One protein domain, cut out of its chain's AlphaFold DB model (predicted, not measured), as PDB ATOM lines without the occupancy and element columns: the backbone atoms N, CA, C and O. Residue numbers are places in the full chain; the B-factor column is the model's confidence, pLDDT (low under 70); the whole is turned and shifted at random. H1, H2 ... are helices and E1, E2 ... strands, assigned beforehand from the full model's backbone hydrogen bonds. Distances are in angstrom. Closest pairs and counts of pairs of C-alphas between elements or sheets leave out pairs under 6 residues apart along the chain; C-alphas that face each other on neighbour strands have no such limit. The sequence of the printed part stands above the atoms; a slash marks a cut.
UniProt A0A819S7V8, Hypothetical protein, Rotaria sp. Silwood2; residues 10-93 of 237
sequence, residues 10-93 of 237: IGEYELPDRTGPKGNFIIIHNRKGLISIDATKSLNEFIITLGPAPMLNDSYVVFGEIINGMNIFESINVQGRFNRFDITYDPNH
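AT A GLANCE: This is residues 10 to 93 of the 237 residues of the protein "Hypothetical protein" of Rotaria sp. Silwood2 (UniProt A0A819S7V8). There is little regular structure: a small three-stranded sheet among loops, a short helix H1 off to one side, and two long end stretches, of which residues 16 to 24 and 88 to 93 stick out. The printed part has 84 residues, 22 in named elements, ordered E1, E2, E3, H1; the class is mixed. The antiparallel sheet runs E2, E1, E3. The whole is only just loose, close to compact, with radius of gyration of the C-alphas 14.6 A, spanning 47 by 27 by 24 A.

HOW THE PARTS SIT: After residues 10 to 33, E1, residues 34 to 38, forms a hairpin with E2, residues 46 to 48; N 47 and O 36 are 2.8 A apart, within hydrogen-bond range. E3, residues 60 to 65, is antiparallel to E1 at 149 degrees, with N 35 and O 64 2.9 A apart. H1, residues 70 to 77, is not on the sheet; its O i to N i+4 pairs are all within hydrogen-bond range.

IN THESE COORDINATES: E1 begins at C-alpha 34 (137.068, 128.002, 111.529) and spans 13.0 A, E2 6.9 A, E3 13.7 A. H1 spans 10.8 A, ending at C-alpha 77 (131.770, 135.111, 124.336).

THE WHOLE: The C-alphas farthest apart, Pro 21 and Asn 92, are 49.2 A apart. The printed part has no cut; link E2 to E3 is long. pLDDT is under 70 in residues 10 to 25 and 77 to 93.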
ATOM      1  N   ILE A  10     125.951 107.352 111.703       36.47
ATOM      2  CA  ILE A  10     127.006 108.313 111.398       36.47
ATOM      3  C   ILE A  10     128.180 107.455 110.928       36.47
ATOM      4  O   ILE A  10     128.789 106.759 111.737       36.47
ATOM      5  N   GLY A  11     128.416 107.414 109.615       34.84
ATOM      6  CA  GLY A  11     129.544 106.679 109.044       34.84
ATOM      7  C   GLY A  11     130.850 107.131 109.691       34.84
ATOM      8  O   GLY A  11     131.011 108.318 109.987       34.84
ATOM      9  N   GLU A  12     131.765 106.191 109.930       40.56
ATOM     10  CA  GLU A  12     133.139 106.515 110.304       40.56
ATOM     11  C   GLU A  12     133.716 107.438 109.229       40.56
ATOM     12  O   GLU A  12     133.927 107.045 108.082       40.56
ATOM     13  N   TYR A  13     133.906 108.707 109.582       42.25
ATOM     14  CA  TYR A  13     134.655 109.629 108.749       42.25
ATOM     15  C   TYR A  13     136.131 109.302 108.942       42.25
ATOM     16  O   TYR A  13     136.756 109.752 109.904       42.25
ATOM     17  N   GLU A  14     136.686 108.513 108.029       45.41
ATOM     18  CA  GLU A  14     138.132 108.416 107.890       45.41
ATOM     19  C   GLU A  14     138.655 109.790 107.471       45.41
ATOM     20  O   GLU A  14     138.313 110.331 106.414       45.41
ATOM     21  N   LEU A  15     139.456 110.402 108.345       53.72
ATOM     22  CA  LEU A  15     140.224 111.581 107.972       53.72
ATOM     23  C   LEU A  15     141.107 111.200 106.775       53.72
ATOM     24  O   LEU A  15     141.708 110.125 106.800       53.72
ATOM     25  N   PRO A  16     141.204 112.053 105.740       50.12
ATOM     26  CA  PRO A  16     141.990 111.741 104.555       50.12
ATOM     27  C   PRO A  16     143.418 111.354 104.952       50.12
ATOM     28  O   PRO A  16     144.068 112.058 105.733       50.12
ATOM     29  N   ASP A  17     143.874 110.218 104.421       46.06
ATOM     30  CA  ASP A  17     145.186 109.646 104.693       46.06
ATOM     31  C   ASP A  17     146.287 110.693 104.449       46.06
ATOM     32  O   ASP A  17     146.459 111.236 103.352       46.06
ATOM     33  N   ARG A  18     147.040 110.992 105.514       51.56
ATOM     34  CA  ARG A  18     148.134 111.971 105.528       51.56
ATOM     35  C   ARG A  18     149.334 111.550 104.670       51.56
ATOM     36  O   ARG A  18     150.290 112.319 104.579       51.56
ATOM     37  N   THR A  19     149.314 110.365 104.057       47.00
ATOM     38  CA  THR A  19     150.409 109.857 103.214       47.00
ATOM     39  C   THR A  19     150.273 110.185 101.721       47.00
ATOM     40  O   THR A  19     151.198 109.919 100.952       47.00
ATOM     41  N   GLY A  20     149.185 110.845 101.298       45.03
ATOM     42  CA  GLY A  20     149.034 111.341  99.926       45.03
ATOM     43  C   GLY A  20     150.081 112.407  99.538       45.03
ATOM     44  O   GLY A  20     150.576 113.142 100.399       45.03
ATOM     45  N   PRO A  21     150.440 112.537  98.245       44.44
ATOM     46  CA  PRO A  21     151.499 113.432  97.774       44.44
ATOM     47  C   PRO A  21     151.184 114.899  98.091       44.44
ATOM     48  O   PRO A  21     150.446 115.521  97.341       44.44
ATOM     49  N   LYS A  22     151.731 115.424  99.205       42.66
ATOM     50  CA  LYS A  22     151.857 116.838  99.647       42.66
ATOM     51  C   LYS A  22     150.910 117.864  98.991       42.66
ATOM     52  O   LYS A  22     151.298 118.991  98.689       42.66
ATOM     53  N   GLY A  23     149.635 117.524  98.855       41.41
ATOM     54  CA  GLY A  23     148.542 118.453  98.617       41.41
ATOM     55  C   GLY A  23     148.181 119.068  99.957       41.41
ATOM     56  O   GLY A  23     147.143 118.751 100.526       41.41
ATOM     57  N   ASN A  24     149.102 119.862 100.511       52.06
ATOM     58  CA  ASN A  24     148.979 120.511 101.811       52.06
ATOM     59  C   ASN A  24     147.881 121.581 101.754       52.06
ATOM     60  O   ASN A  24     148.161 122.778 101.735       52.06
ATOM     61  N   PHE A  25     146.616 121.174 101.794       54.81
ATOM     62  CA  PHE A  25     145.531 122.063 102.199       54.81
ATOM     63  C   PHE A  25     145.585 122.229 103.723       54.81
ATOM     64  O   PHE A  25     144.653 121.891 104.446       54.81
ATOM     65  N   ILE A  26     146.723 122.725 104.223       79.06
ATOM     66  CA  ILE A  26     146.864 123.158 105.608       79.06
ATOM     67  C   ILE A  26     146.124 124.485 105.683       79.06
ATOM     68  O   ILE A  26     146.683 125.559 105.459       79.06
ATOM     69  N   ILE A  27     144.821 124.403 105.928       85.75
ATOM     70  CA  ILE A  27     144.046 125.581 106.277       85.75
ATOM     71  C   ILE A  27     144.579 126.046 107.636       85.75
ATOM     72  O   ILE A  27     144.425 125.370 108.651       85.75
ATOM     73  N   ILE A  28     145.255 127.193 107.635       93.56
ATOM     74  CA  ILE A  28     145.785 127.825 108.843       93.56
ATOM     75  C   ILE A  28     144.678 128.584 109.582       93.56
ATOM     76  O   ILE A  28     143.771 129.151 108.972       93.56
ATOM     77  N   HIS A  29     144.787 128.658 110.905       95.31
ATOM     78  CA  HIS A  29     143.820 129.314 111.783       95.31
ATOM     79  C   HIS A  29     143.987 130.844 111.761       95.31
ATOM     80  O   HIS A  29     144.371 131.461 112.752       95.31
ATOM     81  N   ASN A  30     143.756 131.479 110.612       96.25
ATOM     82  CA  ASN A  30     144.029 132.905 110.389       96.25
ATOM     83  C   ASN A  30     142.800 133.822 110.496       96.25
ATOM     84  O   ASN A  30     142.928 135.031 110.310       96.25
ATOM     85  N   ARG A  31     141.618 133.274 110.781       95.06
ATOM     86  CA  ARG A  31     140.359 134.018 110.906       95.06
ATOM     87  C   ARG A  31     139.414 133.331 111.887       95.06
ATOM     88  O   ARG A  31     139.634 132.180 112.247       95.06
ATOM     89  N   LYS A  32     138.379 134.055 112.319       95.06
ATOM     90  CA  LYS A  32     137.282 133.515 113.137       95.06
ATOM     91  C   LYS A  32     136.372 132.599 112.314       95.06
ATOM     92  O   LYS A  32     136.312 132.729 111.096       95.06
ATOM     93  N   GLY A  33     135.629 131.735 112.991       93.62
ATOM     94  CA  GLY A  33     134.626 130.847 112.409       93.62
ATOM     95  C   GLY A  33     135.173 129.524 111.883       93.62
ATOM     96  O   GLY A  33     134.385 128.692 111.451       93.62
ATOM     97  N   LEU A  34     136.486 129.286 111.931       95.12
ATOM     98  CA  LEU A  34     137.068 128.002 111.529       95.12
ATOM     99  C   LEU A  34     136.765 126.930 112.573       95.12
ATOM    100  O   LEU A  34     136.940 127.180 113.769       95.12
ATOM    101  N   ILE A  35     136.352 125.757 112.094       94.25
ATOM    102  CA  ILE A  35     136.035 124.570 112.887       94.25
ATOM    103  C   ILE A  35     137.166 123.560 112.708       94.25
ATOM    104  O   ILE A  35     137.516 123.202 111.580       94.25
ATOM    105  N   SER A  36     137.750 123.121 113.819       93.56
ATOM    106  CA  SER A  36     138.935 122.261 113.819       93.56
ATOM    107  C   SER A  36     138.863 121.163 114.876       93.56
ATOM    108  O   SER A  36     138.212 121.340 115.903       93.56
ATOM    109  N   ILE A  37     139.496 120.022 114.614       92.56
ATOM    110  CA  ILE A  37     139.619 118.892 115.548       92.56
ATOM    111  C   ILE A  37     141.093 118.731 115.916       92.56
ATOM    112  O   ILE A  37     141.982 118.962 115.092       92.56
ATOM    113  N   ASP A  38     141.350 118.353 117.167       90.50
ATOM    114  CA  ASP A  38     142.686 117.974 117.622       90.50
ATOM    115  C   ASP A  38     143.092 116.673 116.927       90.50
ATOM    116  O   ASP A  38     142.497 115.621 117.159       90.50
ATOM    117  N   ALA A  39     144.119 116.726 116.080       81.75
ATOM    118  CA  ALA A  39     144.528 115.567 115.290       81.75
ATOM    119  C   ALA A  39     145.126 114.426 116.132       81.75
ATOM    120  O   ALA A  39     145.429 113.365 115.591       81.75
ATOM    121  N   THR A  40     145.364 114.665 117.423       81.62
ATOM    122  CA  THR A  40     146.003 113.723 118.346       81.62
ATOM    123  C   THR A  40     145.048 113.151 119.392       81.62
ATOM    124  O   THR A  40     145.447 112.273 120.158       81.62
ATOM    125  N   LYS A  41     143.801 113.637 119.452       83.06
ATOM    126  CA  LYS A  41     142.802 113.226 120.450       83.06
ATOM    127  C   LYS A  41     141.562 112.617 119.800       83.06
ATOM    128  O   LYS A  41     141.490 112.451 118.587       83.06
ATOM    129  N   SER A  42     140.598 112.237 120.639       75.38
ATOM    130  CA  SER A  42     139.298 111.728 120.216       75.38
ATOM    131  C   SER A  42     138.611 112.689 119.242       75.38
ATOM    132  O   SER A  42     138.533 113.892 119.485       75.38
ATOM    133  N   LEU A  43     138.027 112.134 118.177       79.56
ATOM    134  CA  LEU A  43     137.282 112.856 117.130       79.56
ATOM    135  C   LEU A  43     135.979 113.517 117.629       79.56
ATOM    136  O   LEU A  43     135.228 114.090 116.845       79.56
ATOM    137  N   ASN A  44     135.702 113.433 118.930       83.75
ATOM    138  CA  ASN A  44     134.449 113.860 119.550       83.75
ATOM    139  C   ASN A  44     134.512 115.311 120.053       83.75
ATOM    140  O   ASN A  44     133.496 115.859 120.474       83.75
ATOM    141  N   GLU A  45     135.697 115.924 120.040       86.62
ATOM    142  CA  GLU A  45     135.911 117.307 120.456       86.62
ATOM    143  C   GLU A  45     136.313 118.155 119.250       86.62
ATOM    144  O   GLU A  45     137.268 117.843 118.537       86.62
ATOM    145  N   PHE A  46     135.609 119.266 119.046       91.62
ATOM    146  CA  PHE A  46     135.957 120.261 118.038       91.62
ATOM    147  C   PHE A  46     136.058 121.650 118.668       91.62
ATOM    148  O   PHE A  46     135.447 121.947 119.694       91.62
ATOM    149  N   ILE A  47     136.833 122.516 118.027       91.88
ATOM    150  CA  ILE A  47     137.054 123.902 118.425       91.88
ATOM    151  C   ILE A  47     136.549 124.814 117.316       91.88
ATOM    152  O   ILE A  47     136.822 124.579 116.138       91.88
ATOM    153  N   ILE A  48     135.868 125.888 117.709       93.62
ATOM    154  CA  ILE A  48     135.498 126.998 116.833       93.62
ATOM    155  C   ILE A  48     136.369 128.199 117.191       93.62
ATOM    156  O   ILE A  48     136.401 128.649 118.337       93.62
ATOM    157  N   THR A  49     137.074 128.744 116.209       94.06
ATOM    158  CA  THR A  49     137.901 129.942 116.404       94.06
ATOM    159  C   THR A  49     137.037 131.201 116.512       94.06
ATOM    160  O   THR A  49     136.180 131.458 115.672       94.06
ATOM    161  N   LEU A  50     137.277 132.040 117.520       92.88
ATOM    162  CA  LEU A  50     136.619 133.354 117.656       92.88
ATOM    163  C   LEU A  50     137.462 134.507 117.079       92.88
ATOM    164  O   LEU A  50     137.029 135.654 117.042       92.88
ATOM    165  N   GLY A  51     138.661 134.192 116.592       92.06
ATOM    166  CA  GLY A  51     139.627 135.107 115.991       92.06
ATOM    167  C   GLY A  51     140.816 134.329 115.418       92.06
ATOM    168  O   GLY A  51     140.849 133.103 115.545       92.06
ATOM    169  N   PRO A  52     141.794 135.010 114.793       94.88
ATOM    170  CA  PRO A  52     143.033 134.374 114.352       94.88
ATOM    171  C   PRO A  52     143.741 133.672 115.520       94.88
ATOM    172  O   PRO A  52     143.997 134.279 116.558       94.88
ATOM    173  N   ALA A  53     144.067 132.394 115.345       94.44
ATOM    174  CA  ALA A  53     144.636 131.525 116.369       94.44
ATOM    175  C   ALA A  53     145.829 130.718 115.818       94.44
ATOM    176  O   ALA A  53     145.785 129.488 115.791       94.44
ATOM    177  N   PRO A  54     146.932 131.373 115.404       94.19
ATOM    178  CA  PRO A  54     148.061 130.702 114.750       94.19
ATOM    179  C   PRO A  54     148.730 129.630 115.623       94.19
ATOM    180  O   PRO A  54     149.359 128.720 115.097       94.19
ATOM    181  N   MET A  55     148.558 129.697 116.947       93.06
ATOM    182  CA  MET A  55     149.036 128.683 117.893       93.06
ATOM    183  C   MET A  55     148.374 127.303 117.733       93.06
ATOM    184  O   MET A  55     148.874 126.337 118.299       93.06
ATOM    185  N   LEU A  56     147.257 127.207 117.003       92.44
ATOM    186  CA  LEU A  56     146.563 125.945 116.715       92.44
ATOM    187  C   LEU A  56     147.049 125.280 115.420       92.44
ATOM    188  O   LEU A  56     146.679 124.140 115.140       92.44
ATOM    189  N   ASN A  57     147.868 125.975 114.623       91.69
ATOM    190  CA  ASN A  57     148.439 125.407 113.406       91.69
ATOM    191  C   ASN A  57     149.270 124.157 113.741       91.69
ATOM    192  O   ASN A  57     149.828 124.041 114.831       91.69
ATOM    193  N   ASP A  58     149.294 123.201 112.813       89.38
ATOM    194  CA  ASP A  58     149.972 121.895 112.902       89.38
ATOM    195  C   ASP A  58     149.417 120.910 113.950       89.38
ATOM    196  O   ASP A  58     149.531 119.698 113.769       89.38
ATOM    197  N   SER A  59     148.768 121.399 115.012       89.19
ATOM    198  CA  SER A  59     148.155 120.566 116.060       89.19
ATOM    199  C   SER A  59     146.680 120.259 115.792       89.19
ATOM    200  O   SER A  59     146.194 119.180 116.132       89.19
ATOM    201  N   TYR A  60     145.972 121.190 115.153       92.19
ATOM    202  CA  TYR A  60     144.553 121.070 114.840       92.19
ATOM    203  C   TYR A  60     144.333 121.038 113.331       92.19
ATOM    204  O   TYR A  60     144.953 121.792 112.578       92.19
ATOM    205  N   VAL A  61     143.437 120.161 112.883       92.38
ATOM    206  CA  VAL A  61     143.029 120.069 111.478       92.38
ATOM    207  C   VAL A  61     141.720 120.819 111.317       92.38
ATOM    208  O   VAL A  61     140.717 120.460 111.932       92.38
ATOM    209  N   VAL A  62     141.726 121.863 110.492       93.06
ATOM    210  CA  VAL A  62     140.507 122.577 110.107       93.06
ATOM    211  C   VAL A  62     139.746 121.736 109.086       93.06
ATOM    212  O   VAL A  62     140.304 121.350 108.062       93.06
ATOM    213  N   PHE A  63     138.469 121.484 109.354       92.25
ATOM    214  CA  PHE A  63     137.595 120.688 108.484       92.25
ATOM    215  C   PHE A  63     136.314 121.435 108.085       92.25
ATOM    216  O   PHE A  63     135.507 120.916 107.317       92.25
ATOM    217  N   GLY A  64     136.118 122.664 108.576       92.19
ATOM    218  CA  GLY A  64     134.957 123.471 108.226       92.19
ATOM    219  C   GLY A  64     135.079 124.936 108.623       92.19
ATOM    220  O   GLY A  64     136.029 125.359 109.282       92.19
ATOM    221  N   GLU A  65     134.080 125.713 108.221       94.25
ATOM    222  CA  GLU A  65     133.932 127.124 108.563       94.25
ATOM    223  C   GLU A  65     132.452 127.451 108.785       94.25
ATOM    224  O   GLU A  65     131.568 126.943 108.091       94.25
ATOM    225  N   ILE A  66     132.181 128.313 109.757       92.81
ATOM    226  CA  ILE A  66     130.852 128.850 110.027       92.81
ATOM    227  C   ILE A  66     130.512 129.870 108.946       92.81
ATOM    228  O   ILE A  66     131.045 130.975 108.923       92.81
ATOM    229  N   ILE A  67     129.571 129.508 108.078       92.75
ATOM    230  CA  ILE A  67     129.087 130.402 107.019       92.75
ATOM    231  C   ILE A  67     128.077 131.421 107.565       92.75
ATOM    232  O   ILE A  67     128.081 132.573 107.151       92.75
ATOM    233  N   ASN A  68     127.227 131.012 108.514       90.75
ATOM    234  CA  ASN A  68     126.168 131.834 109.106       90.75
ATOM    235  C   ASN A  68     126.091 131.612 110.623       90.75
ATOM    236  O   ASN A  68     126.344 130.508 111.097       90.75
ATOM    237  N   GLY A  69     125.683 132.639 111.376       91.31
ATOM    238  CA  GLY A  69     125.456 132.529 112.824       91.31
ATOM    239  C   GLY A  69     126.681 132.799 113.704       91.31
ATOM    240  O   GLY A  69     126.641 132.521 114.899       91.31
ATOM    241  N   MET A  70     127.762 133.372 113.160       91.75
ATOM    242  CA  MET A  70     128.958 133.718 113.950       91.75
ATOM    243  C   MET A  70     128.655 134.714 115.085       91.75
ATOM    244  O   MET A  70     129.247 134.642 116.158       91.75
ATOM    245  N   ASN A  71     127.674 135.596 114.882       91.12
ATOM    246  CA  ASN A  71     127.178 136.531 115.891       91.12
ATOM    247  C   ASN A  71     126.617 135.828 117.142       91.12
ATOM    248  O   ASN A  71     126.686 136.389 118.232       91.12
ATOM    249  N   ILE A  72     126.092 134.601 117.008       87.94
ATOM    250  CA  ILE A  72     125.634 133.798 118.150       87.94
ATOM    251  C   ILE A  72     126.846 133.437 119.012       87.94
ATOM    252  O   ILE A  72     126.865 133.744 120.199       87.94
ATOM    253  N   PHE A  73     127.902 132.888 118.407       85.25
ATOM    254  CA  PHE A  73     129.145 132.548 119.107       85.25
ATOM    255  C   PHE A  73     129.820 133.767 119.745       85.25
ATOM    256  O   PHE A  73     130.299 133.693 120.875       85.25
ATOM    257  N   GLU A  74     129.802 134.912 119.065       85.38
ATOM    258  CA  GLU A  74     130.299 136.168 119.628       85.38
ATOM    259  C   GLU A  74     129.469 136.617 120.833       85.38
ATOM    260  O   GLU A  74     130.044 136.969 121.860       85.38
ATOM    261  N   SER A  75     128.135 136.539 120.761       83.00
ATOM    262  CA  SER A  75     127.256 136.923 121.874       83.00
ATOM    263  C   SER A  75     127.458 136.062 123.122       83.00
ATOM    264  O   SER A  75     127.372 136.565 124.241       83.00
ATOM    265  N   ILE A  76     127.804 134.787 122.932       78.81
ATOM    266  CA  ILE A  76     128.124 133.877 124.027       78.81
ATOM    267  C   ILE A  76     129.476 134.262 124.663       78.81
ATOM    268  O   ILE A  76     129.626 134.234 125.884       78.81
ATOM    269  N   ASN A  77     130.449 134.699 123.855       68.69
ATOM    270  CA  ASN A  77     131.770 135.111 124.336       68.69
ATOM    271  C   ASN A  77     131.774 136.477 125.059       68.69
ATOM    272  O   ASN A  77     132.599 136.713 125.941       68.69
ATOM    273  N   VAL A  78     130.835 137.376 124.738       56.59
ATOM    274  CA  VAL A  78     130.725 138.725 125.341       56.59
ATOM    275  C   VAL A  78     130.472 138.693 126.857       56.59
ATOM    276  O   VAL A  78     130.760 139.669 127.545       56.59
ATOM    277  N   GLN A  79     130.054 137.559 127.429       55.50
ATOM    278  CA  GLN A  79     129.963 137.403 128.888       55.50
ATOM    279  C   GLN A  79     131.333 137.274 129.591       55.50
ATOM    280  O   GLN A  79     131.389 137.150 130.814       55.50
ATOM    281  N   GLY A  80     132.449 137.342 128.851       42.31
ATOM    282  CA  GLY A  80     133.766 137.717 129.379       42.31
ATOM    283  C   GLY A  80     134.425 136.722 130.338       42.31
ATOM    284  O   GLY A  80     135.412 137.070 130.984       42.31
ATOM    285  N   ARG A  81     133.908 135.494 130.458       48.91
ATOM    286  CA  ARG A  81     134.430 134.483 131.396       48.91
ATOM    287  C   ARG A  81     135.164 133.307 130.756       48.91
ATOM    288  O   ARG A  81     135.709 132.488 131.489       48.91
ATOM    289  N   PHE A  82     135.240 133.221 129.430       46.62
ATOM    290  CA  PHE A  82     135.713 132.003 128.773       46.62
ATOM    291  C   PHE A  82     136.755 132.305 127.690       46.62
ATOM    292  O   PHE A  82     136.440 132.432 126.516       46.62
ATOM    293  N   ASN A  83     138.037 132.339 128.076       42.84
ATOM    294  CA  ASN A  83     139.159 132.275 127.119       42.84
ATOM    295  C   ASN A  83     139.293 130.888 126.460       42.84
ATOM    296  O   ASN A  83     140.114 130.687 125.568       42.84
ATOM    297  N   ARG A  84     138.490 129.925 126.914       48.38
ATOM    298  CA  ARG A  84     138.363 128.583 126.377       48.38
ATOM    299  C   ARG A  84     136.903 128.186 126.533       48.38
ATOM    300  O   ARG A  84     136.410 128.107 127.656       48.38
ATOM    301  N   PHE A  85     136.216 127.992 125.412       45.50
ATOM    302  CA  PHE A  85     134.857 127.468 125.394       45.50
ATOM    303  C   PHE A  85     134.922 125.950 125.577       45.50
ATOM    304  O   PHE A  85     134.610 125.185 124.671       45.50
ATOM    305  N   ASP A  86     135.408 125.500 126.737       48.03
ATOM    306  CA  ASP A  86     135.109 124.135 127.133       48.03
ATOM    307  C   ASP A  86     133.619 124.163 127.479       48.03
ATOM    308  O   ASP A  86     133.222 124.853 128.422       48.03
ATOM    309  N   ILE A  87     132.789 123.429 126.734       49.53
ATOM    310  CA  ILE A  87     131.430 123.076 127.171       49.53
ATOM    311  C   ILE A  87     131.599 122.079 128.327       49.53
ATOM    312  O   ILE A  87     131.251 120.907 128.252       49.53
ATOM    313  N   THR A  88     132.256 122.528 129.391       42.28
ATOM    314  CA  THR A  88     132.307 121.815 130.648       42.28
ATOM    315  C   THR A  88     130.962 122.082 131.274       42.28
ATOM    316  O   THR A  88     130.574 123.236 131.435       42.28
ATOM    317  N   TYR A  89     130.245 121.007 131.556       40.19
ATOM    318  CA  TYR A  89     128.944 121.007 132.200       40.19
ATOM    319  C   TYR A  89     128.909 121.984 133.395       40.19
ATOM    320  O   TYR A  89     129.399 121.661 134.476       40.19
ATOM    321  N   ASP A  90     128.354 123.187 133.201       51.81
ATOM    322  CA  ASP A  90     127.867 124.026 134.295       51.81
ATOM    323  C   ASP A  90     126.425 123.575 134.555       51.81
ATOM    324  O   ASP A  90     125.577 123.747 133.672       51.81
ATOM    325  N   PRO A  91     126.111 122.991 135.726       55.56
ATOM    326  CA  PRO A  91     124.750 122.560 136.036       55.56
ATOM    327  C   PRO A  91     123.730 123.709 135.984       55.56
ATOM    328  O   PRO A  91     122.537 123.442 135.879       55.56
ATOM    329  N   ASN A  92     124.180 124.968 136.033       59.22
ATOM    330  CA  ASN A  92     123.312 126.140 135.991       59.22
ATOM    331  C   ASN A  92     123.204 126.784 134.596       59.22
ATOM    332  O   ASN A  92     122.304 127.594 134.386       59.22
ATOM    333  N   HIS A  93     124.081 126.436 133.645       58.12
ATOM    334  CA  HIS A  93     124.101 127.018 132.297       58.12
ATOM    335  C   HIS A  93     124.541 125.974 131.264       58.12
ATOM    336  O   HIS A  93     125.695 125.933 130.837       58.12
TER     337      HIS A  93